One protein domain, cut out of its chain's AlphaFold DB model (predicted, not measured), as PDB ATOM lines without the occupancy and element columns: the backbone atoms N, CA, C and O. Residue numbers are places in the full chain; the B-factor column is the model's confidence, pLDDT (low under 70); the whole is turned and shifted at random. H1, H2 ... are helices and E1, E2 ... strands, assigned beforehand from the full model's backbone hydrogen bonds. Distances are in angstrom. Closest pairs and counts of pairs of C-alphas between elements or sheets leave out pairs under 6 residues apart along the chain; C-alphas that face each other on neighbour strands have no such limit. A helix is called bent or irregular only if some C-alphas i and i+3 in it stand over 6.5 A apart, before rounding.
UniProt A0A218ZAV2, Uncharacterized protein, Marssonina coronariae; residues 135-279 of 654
ATOM      1  N   VAL A 135       3.148  70.837 -22.945       75.12
ATOM      2  CA  VAL A 135       1.768  70.493 -23.316       75.12
ATOM      3  C   VAL A 135       1.079  69.841 -22.123       75.12
ATOM      4  O   VAL A 135       1.263  68.658 -21.878       75.12
ATOM      5  N   GLN A 136       0.246  70.597 -21.410       79.12
ATOM      6  CA  GLN A 136      -0.469  70.104 -20.224       79.12
ATOM      7  C   GLN A 136      -1.751  69.303 -20.544       79.12
ATOM      8  O   GLN A 136      -2.390  68.753 -19.650       79.12
ATOM      9  N   THR A 137      -2.167  69.228 -21.815       84.56
ATOM     10  CA  THR A 137      -3.378  68.488 -22.219       84.56
ATOM     11  C   THR A 137      -3.067  67.000 -22.430       84.56
ATOM     12  O   THR A 137      -2.246  66.683 -23.293       84.56
ATOM     13  N   PRO A 138      -3.725  66.070 -21.711       86.31
ATOM     14  CA  PRO A 138      -3.485  64.639 -21.870       86.31
ATOM     15  C   PRO A 138      -4.047  64.098 -23.188       86.31
ATOM     16  O   PRO A 138      -5.081  64.552 -23.685       86.31
ATOM     17  N   LEU A 139      -3.389  63.079 -23.742       88.56
ATOM     18  CA  LEU A 139      -3.862  62.403 -24.946       88.56
ATOM     19  C   LEU A 139      -5.133  61.574 -24.668       88.56
ATOM     20  O   LEU A 139      -5.256  60.993 -23.584       88.56
ATOM     21  N   PRO A 140      -6.061  61.449 -25.641       87.94
ATOM     22  CA  PRO A 140      -7.266  60.640 -25.478       87.94
ATOM     23  C   PRO A 140      -6.936  59.184 -25.146       87.94
ATOM     24  O   PRO A 140      -6.136  58.551 -25.841       87.94
ATOM     25  N   SER A 141      -7.586  58.644 -24.117       90.06
ATOM     26  CA  SER A 141      -7.376  57.263 -23.698       90.06
ATOM     27  C   SER A 141      -7.916  56.258 -24.719       90.06
ATOM     28  O   SER A 141      -8.947  56.471 -25.361       90.06
ATOM     29  N   TYR A 142      -7.197  55.146 -24.885       91.62
ATOM     30  CA  TYR A 142      -7.638  53.990 -25.665       91.62
ATOM     31  C   TYR A 142      -6.965  52.706 -25.179       91.62
ATOM     32  O   TYR A 142      -5.900  52.732 -24.560       91.62
ATOM     33  N   LYS A 143      -7.585  51.564 -25.486       93.44
ATOM     34  CA  LYS A 143      -7.084  50.232 -25.145       93.44
ATOM     35  C   LYS A 143      -7.639  49.216 -26.137       93.44
ATOM     36  O   LYS A 143      -8.822  48.907 -26.070       93.44
ATOM     37  N   TYR A 144      -6.788  48.717 -27.027       93.31
ATOM     38  CA  TYR A 144      -7.162  47.736 -28.044       93.31
ATOM     39  C   TYR A 144      -6.766  46.307 -27.654       93.31
ATOM     40  O   TYR A 144      -5.773  46.069 -26.952       93.31
ATOM     41  N   ASP A 145      -7.526  45.339 -28.157       91.12
ATOM     42  CA  ASP A 145      -7.286  43.909 -27.999       91.12
ATOM     43  C   ASP A 145      -6.995  43.192 -29.342       91.12
ATOM     44  O   ASP A 145      -6.860  43.795 -30.408       91.12
ATOM     45  N   HIS A 146      -6.809  41.870 -29.291       88.62
ATOM     46  CA  HIS A 146      -6.475  41.076 -30.480       88.62
ATOM     47  C   HIS A 146      -7.676  40.818 -31.408       88.62
ATOM     48  O   HIS A 146      -7.475  40.340 -32.526       88.62
ATOM     49  N   GLN A 147      -8.905  41.077 -30.960       89.38
ATOM     50  CA  GLN A 147     -10.115  41.047 -31.776       89.38
ATOM     51  C   GLN A 147     -10.301  42.382 -32.497       89.38
ATOM     52  O   GLN A 147     -10.571  42.349 -33.693       89.38
ATOM     53  N   ASP A 148     -10.040  43.519 -31.840       91.19
ATOM     54  CA  ASP A 148     -10.048  44.848 -32.472       91.19
ATOM     55  C   ASP A 148      -9.121  44.890 -33.695       91.19
ATOM     56  O   ASP A 148      -9.538  45.253 -34.795       91.19
ATOM     57  N   LEU A 149      -7.879  44.413 -33.544       90.50
ATOM     58  CA  LEU A 149      -6.913  44.351 -34.646       90.50
ATOM     59  C   LEU A 149      -7.351  43.396 -35.772       90.50
ATOM     60  O   LEU A 149      -7.144  43.685 -36.950       90.50
ATOM     61  N   ARG A 150      -8.021  42.283 -35.445       89.56
ATOM     62  CA  ARG A 150      -8.609  41.372 -36.448       89.56
ATOM     63  C   ARG A 150      -9.872  41.920 -37.099       89.56
ATOM     64  O   ARG A 150     -10.206  41.461 -38.187       89.56
ATOM     65  N   HIS A 151     -10.597  42.807 -36.427       90.25
ATOM     66  CA  HIS A 151     -11.772  43.477 -36.962       90.25
ATOM     67  C   HIS A 151     -11.326  44.567 -37.935       90.25
ATOM     68  O   HIS A 151     -11.698  44.509 -39.103       90.25
ATOM     69  N   HIS A 152     -10.436  45.463 -37.495       91.12
ATOM     70  CA  HIS A 152      -9.835  46.521 -38.311       91.12
ATOM     71  C   HIS A 152      -9.257  45.979 -39.625       91.12
ATOM     72  O   HIS A 152      -9.653  46.417 -40.699       91.12
ATOM     73  N   LEU A 153      -8.425  44.933 -39.559       88.19
ATOM     74  CA  LEU A 153      -7.825  44.284 -40.737       88.19
ATOM     75  C   LEU A 153      -8.811  43.465 -41.606       88.19
ATOM     76  O   LEU A 153      -8.383  42.777 -42.531       88.19
ATOM     77  N   LYS A 154     -10.118  43.500 -41.308       86.75
ATOM     78  CA  LYS A 154     -11.198  42.911 -42.124       86.75
ATOM     79  C   LYS A 154     -12.235  43.929 -42.597       86.75
ATOM     80  O   LYS A 154     -12.907  43.655 -43.586       86.75
ATOM     81  N   THR A 155     -12.421  45.034 -41.876       88.75
ATOM     82  CA  THR A 155     -13.452  46.043 -42.174       88.75
ATOM     83  C   THR A 155     -12.891  47.346 -42.730       88.75
ATOM     84  O   THR A 155     -13.634  48.073 -43.385       88.75
ATOM     85  N   TYR A 156     -11.603  47.638 -42.525       88.50
ATOM     86  CA  TYR A 156     -10.963  48.810 -43.110       88.50
ATOM     87  C   TYR A 156     -10.647  48.596 -44.596       88.50
ATOM     88  O   TYR A 156     -10.027  47.602 -44.982       88.50
ATOM     89  N   THR A 157     -11.052  49.548 -45.434       88.75
ATOM     90  CA  THR A 157     -10.753  49.569 -46.870       88.75
ATOM     91  C   THR A 157      -9.379  50.193 -47.105       88.75
ATOM     92  O   THR A 157      -9.277  51.398 -47.317       88.75
ATOM     93  N   LEU A 158      -8.337  49.363 -47.038       85.75
ATOM     94  CA  LEU A 158      -6.957  49.748 -47.358       85.75
ATOM     95  C   LEU A 158      -6.844  50.286 -48.793       85.75
ATOM     96  O   LEU A 158      -7.529  49.798 -49.699       85.75
ATOM     97  N   ASN A 159      -5.938  51.241 -49.007       87.75
ATOM     98  CA  ASN A 159      -5.495  51.613 -50.352       87.75
ATOM     99  C   ASN A 159      -4.617  50.513 -51.002       87.75
ATOM    100  O   ASN A 159      -4.288  49.506 -50.374       87.75
ATOM    101  N   GLU A 160      -4.245  50.694 -52.273       89.62
ATOM    102  CA  GLU A 160      -3.445  49.726 -53.050       89.62
ATOM    103  C   GLU A 160      -2.107  49.391 -52.361       89.62
ATOM    104  O   GLU A 160      -1.805  48.222 -52.122       89.62
ATOM    105  N   TYR A 161      -1.386  50.419 -51.911       90.38
ATOM    106  CA  TYR A 161      -0.129  50.315 -51.164       90.38
ATOM    107  C   TYR A 161      -0.267  49.551 -49.835       90.38
ATOM    108  O   TYR A 161       0.531  48.671 -49.509       90.38
ATOM    109  N   GLY A 162      -1.315  49.842 -49.063       87.56
ATOM    110  CA  GLY A 162      -1.631  49.153 -47.816       87.56
ATOM    111  C   GLY A 162      -2.082  47.710 -48.036       87.56
ATOM    112  O   GLY A 162      -1.784  46.847 -47.211       87.56
ATOM    113  N   ALA A 163      -2.754  47.421 -49.151       87.81
ATOM    114  CA  ALA A 163      -3.099  46.061 -49.548       87.81
ATOM    115  C   ALA A 163      -1.854  45.247 -49.947       87.81
ATOM    116  O   ALA A 163      -1.783  44.070 -49.595       87.81
ATOM    117  N   GLU A 164      -0.860  45.861 -50.598       89.06
ATOM    118  CA  GLU A 164       0.434  45.233 -50.896       89.06
ATOM    119  C   GLU A 164       1.230  44.936 -49.614       89.06
ATOM    120  O   GLU A 164       1.548  43.774 -49.338       89.06
ATOM    121  N   LEU A 165       1.461  45.946 -48.763       88.00
ATOM    122  CA  LEU A 165       2.178  45.785 -47.488       88.00
ATOM    123  C   LEU A 165       1.526  44.745 -46.557       88.00
ATOM    124  O   LEU A 165       2.222  44.075 -45.787       88.00
ATOM    125  N   LEU A 166       0.196  44.591 -46.614       88.06
ATOM    126  CA  LEU A 166      -0.576  43.712 -45.729       88.06
ATOM    127  C   LEU A 166      -1.086  42.418 -46.389       88.06
ATOM    128  O   LEU A 166      -1.755  41.633 -45.712       88.06
ATOM    129  N   ASP A 167      -0.722  42.112 -47.640       85.88
ATOM    130  CA  ASP A 167      -1.154  40.896 -48.359       85.88
ATOM    131  C   ASP A 167      -0.866  39.603 -47.568       85.88
ATOM    132  O   ASP A 167      -1.723  38.724 -47.391       85.88
ATOM    133  N   SER A 168       0.340  39.529 -46.998       82.19
ATOM    134  CA  SER A 168       0.806  38.418 -46.156       82.19
ATOM    135  C   SER A 168      -0.000  38.226 -44.858       82.19
ATOM    136  O   SER A 168       0.124  37.193 -44.192       82.19
ATOM    137  N   VAL A 169      -0.844  39.198 -44.498       80.25
ATOM    138  CA  VAL A 169      -1.750  39.156 -43.346       80.25
ATOM    139  C   VAL A 169      -3.193  38.906 -43.793       80.25
ATOM    140  O   VAL A 169      -3.842  37.987 -43.282       80.25
ATOM    141  N   VAL A 170      -3.680  39.708 -44.743       76.81
ATOM    142  CA  VAL A 170      -5.085  39.757 -45.167       76.81
ATOM    143  C   VAL A 170      -5.434  38.571 -46.069       76.81
ATOM    144  O   VAL A 170      -6.296  37.763 -45.713       76.81
ATOM    145  N   HIS A 171      -4.742  38.403 -47.200       70.06
ATOM    146  CA  HIS A 171      -5.066  37.366 -48.188       70.06
ATOM    147  C   HIS A 171      -4.500  35.993 -47.816       70.06
ATOM    148  O   HIS A 171      -5.184  34.976 -47.954       70.06
ATOM    149  N   ASN A 172      -3.295  35.946 -47.241       63.81
ATOM    150  CA  ASN A 172      -2.628  34.702 -46.832       63.81
ATOM    151  C   ASN A 172      -3.209  34.053 -45.550       63.81
ATOM    152  O   ASN A 172      -2.540  33.290 -44.853       63.81
ATOM    153  N   LYS A 173      -4.489  34.319 -45.242       64.50
ATOM    154  CA  LYS A 173      -5.292  33.702 -44.166       64.50
ATOM    155  C   LYS A 173      -4.726  33.854 -42.745       64.50
ATOM    156  O   LYS A 173      -5.237  33.213 -41.825       64.50
ATOM    157  N   ARG A 174      -3.735  34.726 -42.512       71.38
ATOM    158  CA  ARG A 174      -3.105  34.930 -41.189       71.38
ATOM    159  C   ARG A 174      -4.131  35.343 -40.126       71.38
ATOM    160  O   ARG A 174      -4.086  34.858 -38.999       71.38
ATOM    161  N   LEU A 175      -5.132  36.128 -40.528       74.25
ATOM    162  CA  LEU A 175      -6.280  36.545 -39.708       74.25
ATOM    163  C   LEU A 175      -7.183  35.394 -39.203       74.25
ATOM    164  O   LEU A 175      -8.066  35.659 -38.379       74.25
ATOM    165  N   LEU A 176      -6.987  34.148 -39.662       65.81
ATOM    166  CA  LEU A 176      -7.728  32.959 -39.213       65.81
ATOM    167  C   LEU A 176      -7.043  32.183 -38.070       65.81
ATOM    168  O   LEU A 176      -7.728  31.464 -37.348       65.81
ATOM    169  N   TYR A 177      -5.723  32.306 -37.877       71.44
ATOM    170  CA  TYR A 177      -5.016  31.557 -36.825       71.44
ATOM    171  C   TYR A 177      -5.311  32.120 -35.426       71.44
ATOM    172  O   TYR A 177      -5.442  33.340 -35.302       71.44
ATOM    173  N   PRO A 178      -5.363  31.301 -34.352       71.75
ATOM    174  CA  PRO A 178      -5.607  31.788 -32.989       71.75
ATOM    175  C   PRO A 178      -4.539  32.762 -32.469       71.75
ATOM    176  O   PRO A 178      -4.891  33.797 -31.900       71.75
ATOM    177  N   SER A 179      -3.251  32.500 -32.731       77.56
ATOM    178  CA  SER A 179      -2.216  33.533 -32.584       77.56
ATOM    179  C   SER A 179      -2.194  34.427 -33.819       77.56
ATOM    180  O   SER A 179      -2.300  33.944 -34.944       77.56
ATOM    181  N   LEU A 180      -2.059  35.733 -33.600       77.44
ATOM    182  CA  LEU A 180      -1.920  36.742 -34.654       77.44
ATOM    183  C   LEU A 180      -0.438  37.037 -34.969       77.44
ATOM    184  O   LEU A 180      -0.080  37.399 -36.093       77.44
ATOM    185  N   PHE A 181       0.415  36.824 -33.963       83.69
ATOM    186  CA  PHE A 181       1.859  37.022 -33.998       83.69
ATOM    187  C   PHE A 181       2.563  35.656 -34.067       83.69
ATOM    188  O   PHE A 181       2.246  34.775 -33.259       83.69
ATOM    189  N   PRO A 182       3.473  35.434 -35.027       73.88
ATOM    190  CA  PRO A 182       4.268  34.218 -35.107       73.88
ATOM    191  C   PRO A 182       5.329  34.192 -34.000       73.88
ATOM    192  O   PRO A 182       5.827  35.232 -33.565       73.88
ATOM    193  N   GLU A 183       5.708  32.989 -33.574       73.06
ATOM    194  CA  GLU A 183       7.032  32.766 -32.995       73.06
ATOM    195  C   GLU A 183       7.986  32.482 -34.165       73.06
ATOM    196  O   GLU A 183       7.687  31.633 -35.008       73.06
ATOM    197  N   TYR A 184       9.093  33.220 -34.244       71.06
ATOM    198  CA  TYR A 184      10.146  32.996 -35.235       71.06
ATOM    199  C   TYR A 184      11.232  32.071 -34.648       71.06
ATOM    200  O   TYR A 184      11.411  32.071 -33.427       71.06
ATOM    201  N   PRO A 185      11.968  31.292 -35.463       68.75
ATOM    202  CA  PRO A 185      13.081  30.480 -34.972       68.75
ATOM    203  C   PRO A 185      14.262  31.336 -34.478       68.75
ATOM    204  O   PRO A 185      14.592  32.360 -35.076       68.75
ATOM    205  N   GLU A 186      14.928  30.884 -33.413       64.94
ATOM    206  CA  GLU A 186      16.106  31.537 -32.800       64.94
ATOM    207  C   GLU A 186      17.334  31.587 -33.738       64.94
ATOM    208  O   GLU A 186      18.234  32.407 -33.558       64.94
ATOM    209  N   ASP A 187      17.400  30.696 -34.734       64.88
ATOM    210  CA  ASP A 187      18.464  30.637 -35.742       64.88
ATOM    211  C   ASP A 187      18.242  31.590 -36.930       64.88
ATOM    212  O   ASP A 187      19.204  31.980 -37.601       64.88
ATOM    213  N   GLU A 188      17.003  32.033 -37.157       60.50
ATOM    214  CA  GLU A 188      16.695  33.100 -38.107       60.50
ATOM    215  C   GLU A 188      17.032  34.469 -37.487       60.50
ATOM    216  O   GLU A 188      16.858  34.688 -36.291       60.50
ATOM    217  N   LYS A 189      17.531  35.423 -38.288       56.25
ATOM    218  CA  LYS A 189      17.898  36.776 -37.804       56.25
ATOM    219  C   LYS A 189      17.176  37.923 -38.509       56.25
ATOM    220  O   LYS A 189      17.427  39.083 -38.197       56.25
ATOM    221  N   TRP A 190      16.267  37.608 -39.424       55.75
ATOM    222  CA  TRP A 190      15.530  38.579 -40.245       55.75
ATOM    223  C   TRP A 190      14.281  39.142 -39.546       55.75
ATOM    224  O   TRP A 190      13.523  39.892 -40.146       55.75
ATOM    225  N   HIS A 191      14.056  38.760 -38.283       53.00
ATOM    226  CA  HIS A 191      12.934  39.186 -37.437       53.00
ATOM    227  C   HIS A 191      13.362  40.099 -36.275       53.00
ATOM    228  O   HIS A 191      12.573  40.361 -35.372       53.00
ATOM    229  N   ASN A 192      14.596  40.624 -36.305       57.78
ATOM    230  CA  ASN A 192      15.162  41.520 -35.286       57.78
ATOM    231  C   ASN A 192      14.579  42.957 -35.334       57.78
ATOM    232  O   ASN A 192      15.308  43.940 -35.196       57.78
ATOM    233  N   THR A 193      13.256  43.076 -35.495       65.94
ATOM    234  CA  THR A 193      12.461  44.311 -35.478       65.94
ATOM    235  C   THR A 193      12.736  45.118 -34.201       65.94
ATOM    236  O   THR A 193      12.143  44.889 -33.145       65.94
ATOM    237  N   HIS A 194      13.661  46.077 -34.259       80.69
ATOM    238  CA  HIS A 194      14.016  46.867 -33.083       80.69
ATOM    239  C   HIS A 194      12.955  47.939 -32.818       80.69
ATOM    240  O   HIS A 194      12.736  48.820 -33.653       80.69
ATOM    241  N   TYR A 195      12.385  47.953 -31.611       89.50
ATOM    242  CA  TYR A 195      11.425  48.971 -31.186       89.50
ATOM    243  C   TYR A 195      11.835  49.698 -29.896       89.50
ATOM    244  O   TYR A 195      12.482  49.142 -29.007       89.50
ATOM    245  N   SER A 196      11.399  50.952 -29.787       92.00
ATOM    246  CA  SER A 196      11.381  51.733 -28.550       92.00
ATOM    247  C   SER A 196      10.104  52.570 -28.525       92.00
ATOM    248  O   SER A 196       9.842  53.314 -29.468       92.00
ATOM    249  N   VAL A 197       9.326  52.476 -27.446       92.88
ATOM    250  CA  VAL A 197       8.144  53.324 -27.221       92.88
ATOM    251  C   VAL A 197       8.337  54.089 -25.919       92.88
ATOM    252  O   VAL A 197       8.649  53.484 -24.890       92.88
ATOM    253  N   PHE A 198       8.136  55.402 -25.974       93.88
ATOM    254  CA  PHE A 198       8.190  56.293 -24.822       93.88
ATOM    255  C   PHE A 198       6.875  57.060 -24.697       93.88
ATOM    256  O   PHE A 198       6.414  57.657 -25.670       93.88
ATOM    257  N   ASP A 199       6.302  57.066 -23.500       92.00
ATOM    258  CA  ASP A 199       5.218  57.968 -23.119       92.00
ATOM    259  C   ASP A 199       5.833  59.235 -22.511       92.00
ATOM    260  O   ASP A 199       6.751  59.155 -21.699       92.00
ATOM    261  N   VAL A 200       5.364  60.408 -22.926       90.88
ATOM    262  CA  VAL A 200       5.873  61.712 -22.484       90.88
ATOM    263  C   VAL A 200       4.919  62.292 -21.443       90.88
ATOM    264  O   VAL A 200       3.713  62.380 -21.696       90.88
ATOM    265  N   GLY A 201       5.458  62.656 -20.278       86.06
ATOM    266  CA  GLY A 201       4.717  63.298 -19.188       86.06
ATOM    267  C   GLY A 201       4.526  64.806 -19.377       86.06
ATOM    268  O   GLY A 201       5.089  65.411 -20.290       86.06
ATOM    269  N   THR A 202       3.748  65.417 -18.482       83.50
ATOM    270  CA  THR A 202       3.530  66.876 -18.396       83.50
ATOM    271  C   THR A 202       4.823  67.679 -18.211       83.50
ATOM    272  O   THR A 202       4.904  68.811 -18.667       83.50
ATOM    273  N   ASP A 203       5.851  67.063 -17.620       80.44
ATOM    274  CA  ASP A 203       7.215  67.586 -17.453       80.44
ATOM    275  C   ASP A 203       8.105  67.414 -18.704       80.44
ATOM    276  O   ASP A 203       9.321  67.598 -18.656       80.44
ATOM    277  N   GLY A 204       7.530  66.975 -19.828       79.00
ATOM    278  CA  GLY A 204       8.248  66.712 -21.075       79.00
ATOM    279  C   GLY A 204       9.184  65.494 -21.040       79.00
ATOM    280  O   GLY A 204       9.857  65.222 -22.038       79.00
ATOM    281  N   ALA A 205       9.238  64.740 -19.935       82.50
ATOM    282  CA  ALA A 205      10.165  63.624 -19.772       82.50
ATOM    283  C   ALA A 205       9.683  62.352 -20.513       82.50
ATOM    284  O   ALA A 205       8.549  61.915 -20.296       82.50
ATOM    285  N   PRO A 206      10.518  61.715 -21.363       89.81
ATOM    286  CA  PRO A 206      10.158  60.486 -22.073       89.81
ATOM    287  C   PRO A 206      10.392  59.228 -21.213       89.81
ATOM    288  O   PRO A 206      11.525  58.797 -20.995       89.81
ATOM    289  N   LEU A 207       9.308  58.589 -20.774       89.62
ATOM    290  CA  LEU A 207       9.301  57.368 -19.964       89.62
ATOM    291  C   LEU A 207       9.136  56.121 -20.847       89.62
ATOM    292  O   LEU A 207       8.193  56.009 -21.628       89.62
ATOM    293  N   SER A 208      10.054  55.156 -20.742       89.75
ATOM    294  CA  SER A 208      10.078  53.965 -21.610       89.75
ATOM    295  C   SER A 208       9.001  52.935 -21.229       89.75
ATOM    296  O   SER A 208       9.042  52.375 -20.136       89.75
ATOM    297  N   ARG A 209       8.129  52.553 -22.173       88.44
ATOM    298  CA  ARG A 209       7.091  51.512 -21.978       88.44
ATOM    299  C   ARG A 209       7.616  50.065 -21.955       88.44
ATOM    300  O   ARG A 209       6.818  49.131 -21.997       88.44
ATOM    301  N   ARG A 210       8.934  49.832 -21.886       84.81
ATOM    302  CA  ARG A 210       9.525  48.473 -21.873       84.81
ATOM    303  C   ARG A 210       8.977  47.585 -20.747       84.81
ATOM    304  O   ARG A 210       8.824  46.388 -20.950       84.81
ATOM    305  N   GLU A 211       8.624  48.174 -19.607       81.69
ATOM    306  CA  GLU A 211       8.071  47.473 -18.436       81.69
ATOM    307  C   GLU A 211       6.617  46.997 -18.625       81.69
ATOM    308  O   GLU A 211       6.160  46.108 -17.911       81.69
ATOM    309  N   VAL A 212       5.894  47.528 -19.621       84.31
ATOM    310  CA  VAL A 212       4.525  47.094 -19.971       84.31
ATOM    311  C   VAL A 212       4.529  45.722 -20.666       84.31
ATOM    312  O   VAL A 212       3.518  45.015 -20.682       84.31
ATOM    313  N   VAL A 213       5.666  45.319 -21.243       84.88
ATOM    314  CA  VAL A 213       5.817  44.040 -21.940       84.88
ATOM    315  C   VAL A 213       6.009  42.914 -20.929       84.88
ATOM    316  O   VAL A 213       6.926  42.930 -20.111       84.88
ATOM    317  N   LYS A 214       5.159  41.886 -21.009       84.69
ATOM    318  CA  LYS A 214       5.209  40.742 -20.094       84.69
ATOM    319  C   LYS A 214       6.547  40.011 -20.184       84.69
ATOM    320  O   LYS A 214       6.947  39.572 -21.269       84.69
ATOM    321  N   ALA A 215       7.180  39.794 -19.032       79.00
ATOM    322  CA  ALA A 215       8.345  38.925 -18.906       79.00
ATOM    323  C   ALA A 215       8.055  37.537 -19.512       79.00
ATOM    324  O   ALA A 215       7.011  36.941 -19.247       79.00
ATOM    325  N   GLY A 216       8.966  37.041 -20.356       75.69
ATOM    326  CA  GLY A 216       8.780  35.796 -21.112       75.69
ATOM    327  C   GLY A 216       8.052  35.938 -22.460       75.69
ATOM    328  O   GLY A 216       7.798  34.926 -23.110       75.69
ATOM    329  N   THR A 217       7.730  37.155 -22.920       80.25
ATOM    330  CA  THR A 217       7.268  37.380 -24.306       80.25
ATOM    331  C   THR A 217       8.384  37.017 -25.294       80.25
ATOM    332  O   THR A 217       9.376  37.736 -25.373       80.25
ATOM    333  N   LYS A 218       8.224  35.924 -26.055       76.38
ATOM    334  CA  LYS A 218       9.209  35.489 -27.067       76.38
ATOM    335  C   LYS A 218       9.130  36.268 -28.382       76.38
ATOM    336  O   LYS A 218      10.145  36.635 -28.956       76.38
ATOM    337  N   SER A 219       7.914  36.470 -28.892       81.88
ATOM    338  CA  SER A 219       7.697  37.106 -30.194       81.88
ATOM    339  C   SER A 219       7.876  38.618 -30.085       81.88
ATOM    340  O   SER A 219       7.131  39.279 -29.354       81.88
ATOM    341  N   ILE A 220       8.832  39.167 -30.839       84.44
ATOM    342  CA  ILE A 220       9.101  40.610 -30.900       84.44
ATOM    343  C   ILE A 220       7.855  41.371 -31.370       84.44
ATOM    344  O   ILE A 220       7.494  42.370 -30.749       84.44
ATOM    345  N   ASP A 221       7.117  40.851 -32.360       87.19
ATOM    346  CA  ASP A 221       5.826  41.411 -32.781       87.19
ATOM    347  C   ASP A 221       4.852  41.556 -31.588       87.19
ATOM    348  O   ASP A 221       4.210  42.590 -31.388       87.19
ATOM    349  N   SER A 222       4.759  40.528 -30.736       88.81
ATOM    350  CA  SER A 222       3.891  40.566 -29.554       88.81
ATOM    351  C   SER A 222       4.367  41.576 -28.502       88.81
ATOM    352  O   SER A 222       3.538  42.148 -27.792       88.81
ATOM    353  N   ALA A 223       5.675  41.827 -28.404       89.12
ATOM    354  CA  ALA A 223       6.236  42.857 -27.533       89.12
ATOM    355  C   ALA A 223       5.921  44.274 -28.050       89.12
ATOM    356  O   ALA A 223       5.459  45.113 -27.275       89.12
ATOM    357  N   VAL A 224       6.065  44.516 -29.361       91.00
ATOM    358  CA  VAL A 224       5.652  45.777 -30.005       91.00
ATOM    359  C   VAL A 224       4.164  46.036 -29.763       91.00
ATOM    360  O   VAL A 224       3.795  47.119 -29.309       91.00
ATOM    361  N   TRP A 225       3.305  45.034 -29.990       92.00
ATOM    362  CA  TRP A 225       1.863  45.166 -29.765       92.00
ATOM    363  C   TRP A 225       1.514  45.499 -28.310       92.00
ATOM    364  O   TRP A 225       0.728  46.414 -28.062       92.00
ATOM    365  N   GLN A 226       2.133  44.815 -27.341       91.75
ATOM    366  CA  GLN A 226       1.964  45.118 -25.915       91.75
ATOM    367  C   GLN A 226       2.375  46.558 -25.568       91.75
ATOM    368  O   GLN A 226       1.741  47.171 -24.711       91.75
ATOM    369  N   ALA A 227       3.381  47.114 -26.249       91.44
ATOM    370  CA  ALA A 227       3.823  48.485 -26.034       91.44
ATOM    371  C   ALA A 227       2.887  49.546 -26.654       91.44
ATOM    372  O   ALA A 227       2.710  50.593 -26.035       91.44
ATOM    373  N   ILE A 228       2.280  49.314 -27.829       93.50
ATOM    374  CA  ILE A 228       1.516  50.356 -28.559       93.50
ATOM    375  C   ILE A 228      -0.008  50.331 -28.364       93.50
ATOM    376  O   ILE A 228      -0.649  51.365 -28.533       93.50
ATOM    377  N   ARG A 229      -0.605  49.183 -28.018       92.56
ATOM    378  CA  ARG A 229      -2.070  48.960 -28.044       92.56
ATOM    379  C   ARG A 229      -2.914  49.824 -27.095       92.56
ATOM    380  O   ARG A 229      -4.136  49.833 -27.225       92.56
ATOM    381  N   ASP A 230      -2.302  50.477 -26.111       91.69
ATOM    382  CA  ASP A 230      -3.004  51.239 -25.074       91.69
ATOM    383  C   ASP A 230      -2.277  52.537 -24.688       91.69
ATOM    384  O   ASP A 230      -1.051  52.644 -24.789       91.69
ATOM    385  N   LEU A 231      -3.054  53.544 -24.289       89.69
ATOM    386  CA  LEU A 231      -2.624  54.898 -23.925       89.69
ATOM    387  C   LEU A 231      -3.620  55.466 -22.908       89.69
ATOM    388  O   LEU A 231      -4.824  55.353 -23.135       89.69
ATOM    389  N   ASN A 232      -3.140  56.050 -21.802       87.50
ATOM    390  CA  ASN A 232      -3.974  56.582 -20.705       87.50
ATOM    391  C   ASN A 232      -5.120  55.628 -20.281       87.50
ATOM    392  O   ASN A 232      -6.226  56.050 -19.958       87.50
ATOM    393  N   ALA A 233      -4.860  54.316 -20.346       83.69
ATOM    394  CA  ALA A 233      -5.842  53.252 -20.116       83.69
ATOM    395  C   ALA A 233      -5.979  52.842 -18.638       83.69
ATOM    396  O   ALA A 233      -6.781  51.961 -18.316       83.69
ATOM    397  N   ASP A 234      -5.168  53.455 -17.781       79.44
ATOM    398  CA  ASP A 234      -5.277  53.462 -16.329       79.44
ATOM    399  C   ASP A 234      -5.660  54.892 -15.918       79.44
ATOM    400  O   ASP A 234      -5.037  55.851 -16.381       79.44
ATOM    401  N   LEU A 235      -6.722  55.026 -15.123       69.25
ATOM    402  CA  LEU A 235      -7.267  56.314 -14.683       69.25
ATOM    403  C   LEU A 235      -6.649  56.783 -13.358       69.25
ATOM    404  O   LEU A 235      -6.706  57.973 -13.064       69.25
ATOM    405  N   ASP A 236      -6.026  55.873 -12.600       65.50
ATOM    406  CA  ASP A 236      -5.369  56.165 -11.320       65.50
ATOM    407  C   ASP A 236      -3.870  56.502 -11.507       65.50
ATOM    408  O   ASP A 236      -3.129  56.734 -10.547       65.50
ATOM    409  N   ALA A 237      -3.403  56.551 -12.761       69.25
ATOM    410  CA  ALA A 237      -2.028  56.868 -13.125       69.25
ATOM    411  C   ALA A 237      -1.660  58.322 -12.766       69.25
ATOM    412  O   ALA A 237      -2.077  59.274 -13.423       69.25
ATOM    413  N   GLN A 238      -0.791  58.486 -11.762       66.31
ATOM    414  CA  GLN A 238      -0.355  59.782 -11.203       66.31
ATOM    415  C   GLN A 238       0.291  60.756 -12.209       66.31
ATOM    416  O   GLN A 238       0.468  61.932 -11.897       66.31
ATOM    417  N   ARG A 239       0.680  60.277 -13.394       77.00
ATOM    418  CA  ARG A 239       1.246  61.068 -14.492       77.00
ATOM    419  C   ARG A 239       0.477  60.746 -15.778       77.00
ATOM    420  O   ARG A 239       0.719  59.683 -16.353       77.00
ATOM    421  N   PRO A 240      -0.434  61.618 -16.238       83.75
ATOM    422  CA  PRO A 240      -1.137  61.400 -17.493       83.75
ATOM    423  C   PRO A 240      -0.199  61.656 -18.681       83.75
ATOM    424  O   PRO A 240       0.637  62.561 -18.655       83.75
ATOM    425  N   VAL A 241      -0.337  60.861 -19.740       89.00
ATOM    426  CA  VAL A 241       0.526  60.943 -20.924       89.00
ATOM    427  C   VAL A 241       0.028  62.037 -21.868       89.00
ATOM    428  O   VAL A 241      -1.120  61.988 -22.322       89.00
ATOM    429  N   VAL A 242       0.898  62.995 -22.195       89.81
ATOM    430  CA  VAL A 242       0.613  64.155 -23.070       89.81
ATOM    431  C   VAL A 242       1.249  64.026 -24.461       89.81
ATOM    432  O   VAL A 242       0.847  64.705 -25.402       89.81
ATOM    433  N   GLY A 243       2.208  63.109 -24.627       90.75
ATOM    434  CA  GLY A 243       2.853  62.792 -25.904       90.75
ATOM    435  C   GLY A 243       3.289  61.327 -25.975       90.75
ATOM    436  O   GLY A 243       3.459  60.681 -24.947       90.75
ATOM    437  N   ARG A 244       3.504  60.781 -27.177       91.75
ATOM    438  CA  ARG A 244       4.085  59.438 -27.359       91.75
ATOM    439  C   ARG A 244       5.099  59.443 -28.494       91.75
ATOM    440  O   ARG A 244       4.789  59.875 -29.599       91.75
ATOM    441  N   ILE A 245       6.285  58.904 -28.232       93.06
ATOM    442  CA  ILE A 245       7.342  58.681 -29.222       93.06
ATOM    443  C   ILE A 245       7.376  57.182 -29.519       93.06
ATOM    444  O   ILE A 245       7.585  56.375 -28.615       93.06
ATOM    445  N   THR A 246       7.174  56.802 -30.780       93.62
ATOM    446  CA  THR A 246       7.228  55.404 -31.229       93.62
ATOM    447  C   THR A 246       8.300  55.265 -32.299       93.62
ATOM    448  O   THR A 246       8.239  55.931 -33.326       93.62
ATOM    449  N   ILE A 247       9.277  54.397 -32.053       92.19
ATOM    450  CA  ILE A 247      10.342  54.045 -32.993       92.19
ATOM    451  C   ILE A 247      10.209  52.551 -33.268       92.19
ATOM    452  O   ILE A 247      10.281  51.754 -32.332       92.19
ATOM    453  N   VAL A 248      10.050  52.170 -34.533       90.75
ATOM    454  CA  VAL A 248      10.076  50.773 -34.990       90.75
ATOM    455  C   VAL A 248      10.974  50.697 -36.220       90.75
ATOM    456  O   VAL A 248      10.859  51.524 -37.120       90.75
ATOM    457  N   ARG A 249      11.888  49.727 -36.246       87.62
ATOM    458  CA  ARG A 249      12.750  49.408 -37.393       87.62
ATOM    459  C   ARG A 249      12.361  48.041 -37.925       87.62
ATOM    460  O   ARG A 249      12.113  47.153 -37.117       87.62
ATOM    461  N   GLU A 250      12.330  47.886 -39.247       84.38
ATOM    462  CA  GLU A 250      11.964  46.627 -39.918       84.38
ATOM    463  C   GLU A 250      10.635  46.036 -39.375       84.38
ATOM    464  O   GLU A 250      10.611  44.903 -38.887       84.38
ATOM    465  N   PRO A 251       9.522  46.806 -39.372       87.88
ATOM    466  CA  PRO A 251       8.232  46.321 -38.886       87.88
ATOM    467  C   PRO A 251       7.720  45.174 -39.761       87.88
ATOM    468  O   PRO A 251       7.614  45.305 -40.980       87.88
ATOM    469  N   SER A 252       7.329  44.061 -39.141       87.00
ATOM    470  CA  SER A 252       6.644  42.996 -39.872       87.00
ATOM    471  C   SER A 252       5.256  43.468 -40.358       87.00
ATOM    472  O   SER A 252       4.657  44.363 -39.751       87.00
ATOM    473  N   PRO A 253       4.670  42.850 -41.401       89.00
ATOM    474  CA  PRO A 253       3.348  43.229 -41.908       89.00
ATOM    475  C   PRO A 253       2.227  43.270 -40.857       89.00
ATOM    476  O   PRO A 253       1.351  44.127 -40.921       89.00
ATOM    477  N   ILE A 254       2.248  42.411 -39.829       88.12
ATOM    478  CA  ILE A 254       1.231  42.499 -38.765       88.12
ATOM    479  C   ILE A 254       1.442  43.721 -37.856       88.12
ATOM    480  O   ILE A 254       0.474  44.264 -37.327       88.12
ATOM    481  N   ILE A 255       2.685  44.189 -37.715       91.00
ATOM    482  CA  ILE A 255       3.023  45.411 -36.982       91.00
ATOM    483  C   ILE A 255       2.677  46.659 -37.782       91.00
ATOM    484  O   ILE A 255       2.148  47.591 -37.190       91.00
ATOM    485  N   LEU A 256       2.842  46.658 -39.107       92.50
ATOM    486  CA  LEU A 256       2.272  47.709 -39.959       92.50
ATOM    487  C   LEU A 256       0.749  47.805 -39.748       92.50
ATOM    488  O   LEU A 256       0.238  48.880 -39.440       92.50
ATOM    489  N   GLY A 257       0.031  46.677 -39.769       91.88
ATOM    490  CA  GLY A 257      -1.406  46.645 -39.462       91.88
ATOM    491  C   GLY A 257      -1.770  47.134 -38.047       91.88
ATOM    492  O   GLY A 257      -2.790  47.799 -37.859       91.88
ATOM    493  N   ALA A 258      -0.933  46.850 -37.044       93.06
ATOM    494  CA  ALA A 258      -1.124  47.299 -35.661       93.06
ATOM    495  C   ALA A 258      -0.834  48.797 -35.452       93.06
ATOM    496  O   ALA A 258      -1.557  49.477 -34.715       93.06
ATOM    497  N   LEU A 259       0.200  49.320 -36.116       94.38
ATOM    498  CA  LEU A 259       0.487  50.750 -36.209       94.38
ATOM    499  C   LEU A 259      -0.673  51.466 -36.909       94.38
ATOM    500  O   LEU A 259      -1.163  52.463 -36.391       94.38
ATOM    501  N   HIS A 260      -1.210  50.909 -37.998       94.19
ATOM    502  CA  HIS A 260      -2.387  51.469 -38.660       94.19
ATOM    503  C   HIS A 260      -3.594  51.575 -37.712       94.19
ATOM    504  O   HIS A 260      -4.190  52.647 -37.622       94.19
ATOM    505  N   LEU A 261      -3.962  50.526 -36.965       94.19
ATOM    506  CA  LEU A 261      -5.059  50.632 -35.984       94.19
ATOM    507  C   LEU A 261      -4.784  51.715 -34.922       94.19
ATOM    508  O   LEU A 261      -5.658  52.521 -34.607       94.19
ATOM    509  N   THR A 262      -3.572  51.751 -34.364       93.31
ATOM    510  CA  THR A 262      -3.252  52.649 -33.239       93.31
ATOM    511  C   THR A 262      -3.005  54.106 -33.648       93.31
ATOM    512  O   THR A 262      -3.208  55.003 -32.828       93.31
ATOM    513  N   MET A 263      -2.609  54.367 -34.900       92.62
ATOM    514  CA  MET A 263      -2.142  55.683 -35.358       92.62
ATOM    515  C   MET A 263      -3.045  56.369 -36.390       92.62
ATOM    516  O   MET A 263      -3.022  57.597 -36.450       92.62
ATOM    517  N   ASN A 264      -3.897  55.648 -37.136       91.94
ATOM    518  CA  ASN A 264      -4.689  56.219 -38.247       91.94
ATOM    519  C   ASN A 264      -5.751  57.264 -37.830       91.94
ATOM    520  O   ASN A 264      -6.344  57.933 -38.675       91.94
ATOM    521  N   LYS A 265      -5.986  57.430 -36.520       90.19
ATOM    522  CA  LYS A 265      -6.787  58.521 -35.933       90.19
ATOM    523  C   LYS A 265      -6.041  59.867 -35.900       90.19
ATOM    524  O   LYS A 265      -6.680  60.914 -35.852       90.19
ATOM    525  N   TYR A 266      -4.709  59.835 -35.880       89.38
ATOM    526  CA  TYR A 266      -3.834  60.995 -35.677       89.38
ATOM    527  C   TYR A 266      -2.993  61.305 -36.920       89.38
ATOM    528  O   TYR A 266      -2.823  62.469 -37.271       89.38
ATOM    529  N   PHE A 267      -2.518  60.257 -37.593       92.00
ATOM    530  CA  PHE A 267      -1.751  60.305 -38.833       92.00
ATOM    531  C   PHE A 267      -2.580  59.713 -39.972       92.00
ATOM    532  O   PHE A 267      -3.468  58.895 -39.728       92.00
ATOM    533  N   ASP A 268      -2.284  60.100 -41.210       92.62
ATOM    534  CA  ASP A 268      -2.846  59.431 -42.381       92.62
ATOM    535  C   ASP A 268      -1.990  58.204 -42.723       92.62
ATOM    536  O   ASP A 268      -0.934  58.316 -43.344       92.62
ATOM    537  N   MET A 269      -2.382  57.029 -42.223       92.62
ATOM    538  CA  MET A 269      -1.549  55.827 -42.337       92.62
ATOM    539  C   MET A 269      -1.569  55.232 -43.747       92.62
ATOM    540  O   MET A 269      -0.574  54.642 -44.148       92.62
ATOM    541  N   ASP A 270      -2.643  55.440 -44.513       91.69
ATOM    542  CA  ASP A 270      -2.710  55.092 -45.937       91.69
ATOM    543  C   ASP A 270      -1.711  55.927 -46.769       91.69
ATOM    544  O   ASP A 270      -1.086  55.412 -47.697       91.69
ATOM    545  N   GLU A 271      -1.510  57.200 -46.410       90.19
ATOM    546  CA  GLU A 271      -0.501  58.083 -47.019       90.19
ATOM    547  C   GLU A 271       0.927  57.684 -46.602       90.19
ATOM    548  O   GLU A 271       1.811  57.580 -47.447       90.19
ATOM    549  N   ILE A 272       1.153  57.369 -45.321       91.62
ATOM    550  CA  ILE A 272       2.455  56.864 -44.847       91.62
ATOM    551  C   ILE A 272       2.802  55.516 -45.500       91.62
ATOM    552  O   ILE A 272       3.957  55.279 -45.834       91.62
ATOM    553  N   PHE A 273       1.819  54.642 -45.721       92.81
ATOM    554  CA  PHE A 273       2.016  53.378 -46.435       92.81
ATOM    555  C   PHE A 273       2.372  53.579 -47.908       92.81
ATOM    556  O   PHE A 273       3.175  52.811 -48.429       92.81
ATOM    557  N   LYS A 274       1.855  54.628 -48.558       91.31
ATOM    558  CA  LYS A 274       2.293  55.017 -49.902       91.31
ATOM    559  C   LYS A 274       3.794  55.354 -49.928       91.31
ATOM    560  O   LYS A 274       4.518  54.774 -50.729       91.31
ATOM    561  N   TYR A 275       4.274  56.201 -49.011       89.38
ATOM    562  CA  TYR A 275       5.704  56.563 -48.898       89.38
ATOM    563  C   TYR A 275       6.626  55.405 -48.452       89.38
ATOM    564  O   TYR A 275       7.839  55.569 -48.364       89.38
ATOM    565  N   LEU A 276       6.069  54.235 -48.116       87.94
ATOM    566  CA  LEU A 276       6.826  53.012 -47.820       87.94
ATOM    567  C   LEU A 276       6.853  52.022 -49.000       87.94
ATOM    568  O   LEU A 276       7.430  50.944 -48.856       87.94
ATOM    569  N   VAL A 277       6.218  52.359 -50.131       88.25
ATOM    570  CA  VAL A 277       6.103  51.502 -51.327       88.25
ATOM    571  C   VAL A 277       6.534  52.225 -52.609       88.25
ATOM    572  O   VAL A 277       7.190  51.606 -53.444       88.25
ATOM    573  N   ASP A 278       6.207  53.510 -52.778       84.88
ATOM    574  CA  ASP A 278       6.724  54.304 -53.901       84.88
ATOM    575  C   ASP A 278       8.256  54.473 -53.777       84.88
ATOM    576  O   ASP A 278       8.761  54.862 -52.727       84.88
ATOM    577  N   GLU A 279       9.003  54.244 -54.865       71.88
ATOM    578  CA  GLU A 279      10.461  54.481 -54.943       71.88
ATOM    579  C   GLU A 279      10.812  55.981 -55.140       71.88
ATOM    580  O   GLU A 279      11.736  56.328 -55.887       71.88
TER     581      GLU A 279
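What this domain is: This is residues 135 to 279 of the 654 residues of an uncharacterized protein of Marssonina coronariae (UniProt A0A218ZAV2). H4 packs over a small three-stranded sheet, and H5 runs beside H4, the same way and almost parallel to it, in the middle of the domain. H1 crosses H5, H2 packs on H5 near its first residues, and H6 packs on H2. The printed part has 145 residues, with six named helices and three named strands in the order H1 H2 E1 E2 H3 H4 E3 H5 H6; the sheet's order is E2 E1 E3, antiparallel. The class is mixed, helices and strands, with under half of the residues in named elements. The whole is compact, with a radius of gyration of the C-alphas of 15.8 A and spans of 44 by 34 by 31 A.

Where its parts are: H1, residues 146 to 155, begins at C-alpha 146 (-6.475, 41.076, -30.480) and is 14.5 A long. H2, residues 160 to 170, is 12.8 A long and irregular: C-alphas 165 and 168 are 7.6 A apart. E1 is residues 195 to 200, 16.4 A, beginning at C-alpha 195 (11.425, 48.971, -31.186). E2 is residues 206 to 208 and H3 residues 209 to 212. H4, residues 220 to 228, is 12.6 A long; E3, residues 243 to 248, is 16.7 A; H5, residues 253 to 263, is 15.1 A. H6, residues 269 to 274, ends at C-alpha 274 (2.293, 55.017, -49.902).

How they stand to each other: H5 is the hub. It touches H4 at a shallow tilt of 2 degrees, the same way, closest at the C-alphas of Asp 221 and Ile 255, 6.4 A. It touches H1 about perpendicular, at 89 degrees, closest at the C-alphas of Leu 149 and Ala 258, 6.6 A. H2 touches H5 at a steep tilt of 62 degrees, opposite ways, with the C-alphas of Leu 166 and Pro 253 closest at 5.5 A. H6 touches H2, closest at the C-alphas of Tyr 161 and Lys 274, 5.4 A. H4 is on the sheet at a height of 9.3 A, over E1 and along the strands, at 11 degrees to E1 on the local plane. H3 only grazes the sheet with residues 209 to 210. Between the antiparallel neighbours E1 and E3, N 198 and O 245 are within hydrogen-bond range at 2.9 A; in the hairpin of E1 and E2, also antiparallel neighbours, N 207 and O 199 are within hydrogen-bond range at 2.8 A. E2, H3 H4 and E3 form a split strand-helix-strand unit, two strands running the same way with E1 between them, and its crossover is right-handed. Every O i to N i+4 pair is within hydrogen-bond range in H4, H5 and H6, against 4 of 6 in H1 and 5 of 7 in H2; H3 is too short for one.

The domain as a whole: The C-alphas farthest apart are those of Gln 136 and Asp 187, 46.4 A. The printed part has no cut. The links H2 to E1, 24 residues, and H4 to E3, 14 residues, are long. Residues 142 to 143 pair with residues 230 to 231, antiparallel. The mean pLDDT of the printed part is 84.2; residues 172 to 173, 176, 185 to 193 and 235 to 238 are under 70.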